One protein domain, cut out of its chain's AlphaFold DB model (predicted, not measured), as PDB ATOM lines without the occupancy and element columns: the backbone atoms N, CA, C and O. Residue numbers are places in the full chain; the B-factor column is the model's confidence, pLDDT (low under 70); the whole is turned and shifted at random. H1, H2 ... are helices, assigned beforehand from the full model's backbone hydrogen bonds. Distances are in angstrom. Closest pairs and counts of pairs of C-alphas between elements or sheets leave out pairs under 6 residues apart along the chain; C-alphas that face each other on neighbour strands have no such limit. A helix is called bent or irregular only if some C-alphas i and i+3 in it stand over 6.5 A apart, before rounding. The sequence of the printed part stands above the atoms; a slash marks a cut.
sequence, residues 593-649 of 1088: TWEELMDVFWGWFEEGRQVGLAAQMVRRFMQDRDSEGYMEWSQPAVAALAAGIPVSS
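This is residues 593 to 649 of the 1088 residues of an uncharacterized protein of Symbiodinium microadriaticum (UniProt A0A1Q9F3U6). H2 and H3 lie side by side as a helical hairpin, and H1 makes a corner with the first end of H2, so that the three helices form a flat zigzag. Residues 593 to 600, of which 594 to 600 belong to H1, stick out from the body, as do residues 624 to 629 at the turn of the hairpin. The printed part has 57 residues, with three named helices in the order H1, H2, H3 and no named strand; the class is all helix. It is loose, with a radius of gyration of the C-alphas of 13.8 A, and spans 41 by 25 by 13 A.

H1, residues 594 to 606, and H2, residues 610 to 623, are close but not clearly touching. Their closest C-alphas, those of Trp 604 and Gln 610, are 5.9 A apart. Their lines stand at 75 degrees, about perpendicular. H2 touches H3, residues 628 to 641, and the closest C-alphas, those of Met 622 and Met 631, are 6.5 A apart. This hairpin has a shallow tilt of 9 degrees, opposite ways. H1 and H3 are apart. In H1 and H2 every O i to N i+4 pair is within hydrogen-bond range; in H3 8 of 10 are.

H1 begins at C-alpha 594, (189.843, 192.052, 154.068), and is 18.2 A long from first to last C-alpha. H2 begins at C-alpha 610, (175.687, 181.213, 156.600), and measures 19.8 A. H3 measures 19.6 A and ends at C-alpha 641, (170.083, 173.167, 164.083). H3 is only just irregular: C-alphas 633 and 636 are 7.0 A apart.

The two C-alphas farthest apart, those of Glu 595 and Gly 629, are 41.0 A apart. The printed part has no cut, and both links, H1 to H2 and H2 to H3, are tight. The mean pLDDT of the printed part is 76.1; 15 residues are under 70, among them residues 594 to 598 and 646 to 649.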
ATOM      1  N   THR A 593     192.821 190.453 150.495       81.19
ATOM      2  CA  THR A 593     192.458 191.624 151.305       81.19
ATOM      3  C   THR A 593     191.252 191.307 152.196       81.19
ATOM      4  O   THR A 593     190.473 190.388 151.929       81.19
ATOM      5  N   TRP A 594     191.064 192.100 153.254       66.88
ATOM      6  CA  TRP A 594     189.843 192.052 154.068       66.88
ATOM      7  C   TRP A 594     188.578 192.252 153.216       66.88
ATOM      8  O   TRP A 594     187.545 191.649 153.488       66.88
ATOM      9  N   GLU A 595     188.673 193.041 152.146       67.75
ATOM     10  CA  GLU A 595     187.580 193.320 151.210       67.75
ATOM     11  C   GLU A 595     187.202 192.064 150.406       67.75
ATOM     12  O   GLU A 595     186.034 191.683 150.397       67.75
ATOM     13  N   GLU A 596     188.178 191.347 149.833       66.88
ATOM     14  CA  GLU A 596     187.944 190.065 149.143       66.88
ATOM     15  C   GLU A 596     187.367 188.988 150.075       66.88
ATOM     16  O   GLU A 596     186.546 188.163 149.666       66.88
ATOM     17  N   LEU A 597     187.799 188.975 151.338       65.75
ATOM     18  CA  LEU A 597     187.281 188.069 152.360       65.75
ATOM     19  C   LEU A 597     185.828 188.419 152.726       65.75
ATOM     20  O   LEU A 597     184.978 187.528 152.787       65.75
ATOM     21  N   MET A 598     185.519 189.705 152.896       69.44
ATOM     22  CA  MET A 598     184.165 190.195 153.164       69.44
ATOM     23  C   MET A 598     183.206 189.975 151.988       69.44
ATOM     24  O   MET A 598     182.056 189.612 152.229       69.44
ATOM     25  N   ASP A 599     183.658 190.103 150.738       73.75
ATOM     26  CA  ASP A 599     182.849 189.784 149.552       73.75
ATOM     27  C   ASP A 599     182.525 188.279 149.466       73.75
ATOM     28  O   ASP A 599     181.395 187.908 149.140       73.75
ATOM     29  N   VAL A 600     183.460 187.393 149.841       69.50
ATOM     30  CA  VAL A 600     183.191 185.943 149.955       69.50
ATOM     31  C   VAL A 600     182.171 185.650 151.061       69.50
ATOM     32  O   VAL A 600     181.213 184.910 150.826       69.50
ATOM     33  N   PHE A 601     182.315 186.263 152.241       63.19
ATOM     34  CA  PHE A 601     181.324 186.141 153.318       63.19
ATOM     35  C   PHE A 601     179.951 186.709 152.923       63.19
ATOM     36  O   PHE A 601     178.923 186.140 153.298       63.19
ATOM     37  N   TRP A 602     179.908 187.792 152.142       72.75
ATOM     38  CA  TRP A 602     178.662 188.377 151.650       72.75
ATOM     39  C   TRP A 602     177.986 187.486 150.598       72.75
ATOM     40  O   TRP A 602     176.780 187.257 150.686       72.75
ATOM     41  N   GLY A 603     178.750 186.889 149.676       78.94
ATOM     42  CA  GLY A 603     178.240 185.880 148.741       78.94
ATOM     43  C   GLY A 603     177.630 184.674 149.465       78.94
ATOM     44  O   GLY A 603     176.505 184.271 149.173       78.94
ATOM     45  N   TRP A 604     178.301 184.154 150.499       78.56
ATOM     46  CA  TRP A 604     177.744 183.093 151.348       78.56
ATOM     47  C   TRP A 604     176.466 183.508 152.092       78.56
ATOM     48  O   TRP A 604     175.613 182.655 152.335       78.56
ATOM     49  N   PHE A 605     176.321 184.789 152.444       68.25
ATOM     50  CA  PHE A 605     175.123 185.327 153.091       68.25
ATOM     51  C   PHE A 605     173.942 185.484 152.117       68.25
ATOM     52  O   PHE A 605     172.812 185.142 152.474       68.25
ATOM     53  N   GLU A 606     174.187 185.963 150.891       68.94
ATOM     54  CA  GLU A 606     173.163 186.065 149.838       68.94
ATOM     55  C   GLU A 606     172.701 184.684 149.343       68.94
ATOM     56  O   GLU A 606     171.514 184.491 149.079       68.94
ATOM     57  N   GLU A 607     173.596 183.693 149.309       78.25
ATOM     58  CA  GLU A 607     173.279 182.301 148.957       78.25
ATOM     59  C   GLU A 607     172.655 181.479 150.106       78.25
ATOM     60  O   GLU A 607     172.344 180.299 149.928       78.25
ATOM     61  N   GLY A 608     172.463 182.057 151.298       80.38
ATOM     62  CA  GLY A 608     171.865 181.359 152.444       80.38
ATOM     63  C   GLY A 608     172.784 180.334 153.135       80.38
ATOM     64  O   GLY A 608     172.333 179.596 154.017       80.38
ATOM     65  N   ARG A 609     174.073 180.274 152.767       77.06
ATOM     66  CA  ARG A 609     175.043 179.297 153.293       77.06
ATOM     67  C   ARG A 609     175.493 179.590 154.726       77.06
ATOM     68  O   ARG A 609     176.016 178.687 155.375       77.06
ATOM     69  N   GLN A 610     175.261 180.794 155.256       77.94
ATOM     70  CA  GLN A 610     175.687 181.213 156.600       77.94
ATOM     71  C   GLN A 610     175.199 180.282 157.721       77.94
ATOM     72  O   GLN A 610     175.941 180.025 158.668       77.94
ATOM     73  N   VAL A 611     173.990 179.715 157.604       73.00
ATOM     74  CA  VAL A 611     173.466 178.756 158.597       73.00
ATOM     75  C   VAL A 611     174.172 177.401 158.478       73.00
ATOM     76  O   VAL A 611     174.477 176.773 159.490       73.00
ATOM     77  N   GLY A 612     174.494 176.974 157.251       79.62
ATOM     78  CA  GLY A 612     175.275 175.763 156.987       79.62
ATOM     79  C   GLY A 612     176.702 175.866 157.518       79.62
ATOM     80  O   GLY A 612     177.150 174.966 158.226       79.62
ATOM     81  N   LEU A 613     177.375 176.992 157.260       77.81
ATOM     82  CA  LEU A 613     178.716 177.278 157.772       77.81
ATOM     83  C   LEU A 613     178.726 177.303 159.307       77.81
ATOM     84  O   LEU A 613     179.528 176.603 159.917       77.81
ATOM     85  N   ALA A 614     177.793 178.024 159.939       69.81
ATOM     86  CA  ALA A 614     177.681 178.065 161.397       69.81
ATOM     87  C   ALA A 614     177.427 176.668 161.998       69.81
ATOM     88  O   ALA A 614     178.097 176.275 162.951       69.81
ATOM     89  N   ALA A 615     176.524 175.873 161.411       73.62
ATOM     90  CA  ALA A 615     176.278 174.499 161.848       73.62
ATOM     91  C   ALA A 615     177.503 173.581 161.647       73.62
ATOM     92  O   ALA A 615     177.724 172.675 162.450       73.62
ATOM     93  N   GLN A 616     178.317 173.811 160.612       76.12
ATOM     94  CA  GLN A 616     179.561 173.074 160.365       76.12
ATOM     95  C   GLN A 616     180.681 173.479 161.338       76.12
ATOM     96  O   GLN A 616     181.382 172.603 161.842       76.12
ATOM     97  N   MET A 617     180.801 174.767 161.675       73.31
ATOM     98  CA  MET A 617     181.718 175.256 162.712       73.31
ATOM     99  C   MET A 617     181.346 174.707 164.096       73.31
ATOM    100  O   MET A 617     182.217 174.199 164.795       73.31
ATOM    101  N   VAL A 618     180.058 174.717 164.467       75.62
ATOM    102  CA  VAL A 618     179.582 174.133 165.736       75.62
ATOM    103  C   VAL A 618     179.844 172.624 165.796       75.62
ATOM    104  O   VAL A 618     180.314 172.137 166.821       75.62
ATOM    105  N   ARG A 619     179.619 171.879 164.700       81.12
ATOM    106  CA  ARG A 619     180.002 170.453 164.615       81.12
ATOM    107  C   ARG A 619     181.489 170.249 164.873       81.12
ATOM    108  O   ARG A 619     181.834 169.374 165.658       81.12
ATOM    109  N   ARG A 620     182.346 171.045 164.226       78.81
ATOM    110  CA  ARG A 620     183.799 170.908 164.349       78.81
ATOM    111  C   ARG A 620     184.276 171.248 165.762       78.81
ATOM    112  O   ARG A 620     184.915 170.413 166.378       78.81
ATOM    113  N   PHE A 621     183.820 172.360 166.341       79.75
ATOM    114  CA  PHE A 621     184.117 172.725 167.734       79.75
ATOM    115  C   PHE A 621     183.636 171.683 168.763       79.75
ATOM    116  O   PHE A 621     184.224 171.543 169.832       79.75
ATOM    117  N   MET A 622     182.565 170.941 168.467       82.31
ATOM    118  CA  MET A 622     182.128 169.812 169.296       82.31
ATOM    119  C   MET A 622     183.010 168.568 169.116       82.31
ATOM    120  O   MET A 622     183.321 167.914 170.108       82.31
ATOM    121  N   GLN A 623     183.432 168.266 167.884       78.75
ATOM    122  CA  GLN A 623     184.355 167.168 167.569       78.75
ATOM    123  C   GLN A 623     185.739 167.403 168.187       78.75
ATOM    124  O   GLN A 623     186.223 166.546 168.916       78.75
ATOM    125  N   ASP A 624     186.309 168.597 168.003       84.50
ATOM    126  CA  ASP A 624     187.607 169.024 168.549       84.50
ATOM    127  C   ASP A 624     187.636 169.044 170.100       84.50
ATOM    128  O   ASP A 624     188.678 169.278 170.710       84.50
ATOM    129  N   ARG A 625     186.490 168.804 170.759       81.25
ATOM    130  CA  ARG A 625     186.347 168.725 172.220       81.25
ATOM    131  C   ARG A 625     186.501 167.311 172.795       81.25
ATOM    132  O   ARG A 625     186.477 167.184 174.019       81.25
ATOM    133  N   ASP A 626     186.594 166.280 171.944       82.00
ATOM    134  CA  ASP A 626     186.925 164.872 172.257       82.00
ATOM    135  C   ASP A 626     186.238 164.269 173.509       82.00
ATOM    136  O   ASP A 626     186.776 163.419 174.223       82.00
ATOM    137  N   SER A 627     185.002 164.693 173.792       91.81
ATOM    138  CA  SER A 627     184.242 164.277 174.973       91.81
ATOM    139  C   SER A 627     182.958 163.557 174.567       91.81
ATOM    140  O   SER A 627     181.986 164.180 174.142       91.81
ATOM    141  N   GLU A 628     182.951 162.231 174.720       85.75
ATOM    142  CA  GLU A 628     181.863 161.337 174.295       85.75
ATOM    143  C   GLU A 628     180.496 161.749 174.870       85.75
ATOM    144  O   GLU A 628     179.548 161.964 174.116       85.75
ATOM    145  N   GLY A 629     180.408 161.989 176.184       86.50
ATOM    146  CA  GLY A 629     179.166 162.441 176.828       86.50
ATOM    147  C   GLY A 629     178.733 163.865 176.445       86.50
ATOM    148  O   GLY A 629     177.540 164.168 176.453       86.50
ATOM    149  N   TYR A 630     179.668 164.744 176.061       80.75
ATOM    150  CA  TYR A 630     179.318 166.060 175.514       80.75
ATOM    151  C   TYR A 630     178.769 165.935 174.089       80.75
ATOM    152  O   TYR A 630     177.779 166.589 173.754       80.75
ATOM    153  N   MET A 631     179.371 165.068 173.271       85.31
ATOM    154  CA  MET A 631     178.911 164.748 171.919       85.31
ATOM    155  C   MET A 631     177.518 164.109 171.935       85.31
ATOM    156  O   MET A 631     176.645 164.582 171.214       85.31
ATOM    157  N   GLU A 632     177.267 163.117 172.794       88.88
ATOM    158  CA  GLU A 632     175.944 162.489 172.951       88.88
ATOM    159  C   GLU A 632     174.868 163.517 173.347       88.88
ATOM    160  O   GLU A 632     173.804 163.578 172.730       88.88
ATOM    161  N   TRP A 633     175.163 164.389 174.318       90.69
ATOM    162  CA  TRP A 633     174.240 165.440 174.763       90.69
ATOM    163  C   TRP A 633     173.939 166.498 173.683       90.69
ATOM    164  O   TRP A 633     172.809 166.981 173.580       90.69
ATOM    165  N   SER A 634     174.934 166.874 172.876       87.00
ATOM    166  CA  SER A 634     174.824 167.973 171.902       87.00
ATOM    167  C   SER A 634     174.420 167.531 170.489       87.00
ATOM    168  O   SER A 634     173.895 168.344 169.720       87.00
ATOM    169  N   GLN A 635     174.576 166.249 170.144       86.00
ATOM    170  CA  GLN A 635     174.190 165.692 168.844       86.00
ATOM    171  C   GLN A 635     172.713 165.954 168.470       86.00
ATOM    172  O   GLN A 635     172.481 166.363 167.328       86.00
ATOM    173  N   PRO A 636     171.709 165.827 169.369       81.62
ATOM    174  CA  PRO A 636     170.319 166.173 169.053       81.62
ATOM    175  C   PRO A 636     170.125 167.663 168.747       81.62
ATOM    176  O   PRO A 636     169.395 168.015 167.820       81.62
ATOM    177  N   ALA A 637     170.810 168.547 169.481       77.12
ATOM    178  CA  ALA A 637     170.725 169.992 169.276       77.12
ATOM    179  C   ALA A 637     171.327 170.408 167.923       77.12
ATOM    180  O   ALA A 637     170.735 171.211 167.204       77.12
ATOM    181  N   VAL A 638     172.453 169.808 167.525       80.62
ATOM    182  CA  VAL A 638     173.063 170.033 166.204       80.62
ATOM    183  C   VAL A 638     172.267 169.386 165.071       80.62
ATOM    184  O   VAL A 638     172.182 169.967 163.988       80.62
ATOM    185  N   ALA A 639     171.645 168.226 165.293       77.94
ATOM    186  CA  ALA A 639     170.738 167.622 164.318       77.94
ATOM    187  C   ALA A 639     169.506 168.509 164.065       77.94
ATOM    188  O   ALA A 639     169.100 168.662 162.913       77.94
ATOM    189  N   ALA A 640     168.967 169.143 165.114       76.75
ATOM    190  CA  ALA A 640     167.876 170.112 165.017       76.75
ATOM    191  C   ALA A 640     168.314 171.444 164.378       76.75
ATOM    192  O   ALA A 640     167.603 171.958 163.519       76.75
ATOM    193  N   LEU A 641     169.497 171.974 164.721       74.38
ATOM    194  CA  LEU A 641     170.083 173.167 164.083       74.38
ATOM    195  C   LEU A 641     170.297 172.966 162.570       74.38
ATOM    196  O   LEU A 641     170.188 173.903 161.786       74.38
ATOM    197  N   ALA A 642     170.600 171.731 162.171       77.56
ATOM    198  CA  ALA A 642     170.812 171.326 160.788       77.56
ATOM    199  C   ALA A 642     169.518 171.005 160.014       77.56
ATOM    200  O   ALA A 642     169.546 170.892 158.784       77.56
ATOM    201  N   ALA A 643     168.386 170.827 160.700       82.19
ATOM    202  CA  ALA A 643     167.129 170.443 160.073       82.19
ATOM    203  C   ALA A 643     166.613 171.567 159.156       82.19
ATOM    204  O   ALA A 643     166.327 172.678 159.597       82.19
ATOM    205  N   GLY A 644     166.493 171.266 157.860       67.31
ATOM    206  CA  GLY A 644     166.092 172.231 156.830       67.31
ATOM    207  C   GLY A 644     167.247 172.905 156.078       67.31
ATOM    208  O   GLY A 644     166.981 173.589 155.094       67.31
ATOM    209  N   ILE A 645     168.512 172.679 156.461       76.62
ATOM    210  CA  ILE A 645     169.670 173.102 155.655       76.62
ATOM    211  C   ILE A 645     169.890 172.074 154.526       76.62
ATOM    212  O   ILE A 645     170.152 170.905 154.839       76.62
ATOM    213  N   PRO A 646     169.825 172.461 153.234       52.47
ATOM    214  CA  PRO A 646     170.079 171.551 152.117       52.47
ATOM    215  C   PRO A 646     171.448 170.866 152.212       52.47
ATOM    216  O   PRO A 646     172.406 171.447 152.715       52.47
ATOM    217  N   VAL A 647     171.542 169.628 151.715       59.31
ATOM    218  CA  VAL A 647     172.761 168.782 151.720       59.31
ATOM    219  C   VAL A 647     173.260 168.378 153.126       59.31
ATOM    220  O   VAL A 647     174.093 167.483 153.252       59.31
ATOM    221  N   SER A 648     172.724 168.948 154.208       65.88
ATOM    222  CA  SER A 648     173.133 168.610 155.573       65.88
ATOM    223  C   SER A 648     172.358 167.409 156.143       65.88
ATOM    224  O   SER A 648     171.171 167.229 155.882       65.88
ATOM    225  N   SER A 649     173.013 166.610 156.990       52.44
ATOM    226  CA  SER A 649     172.452 165.420 157.653       52.44
ATOM    227  C   SER A 649     171.507 165.727 158.834       52.44
ATOM    228  O   SER A 649     171.505 165.000 159.828       52.44
TER     229      SER A 649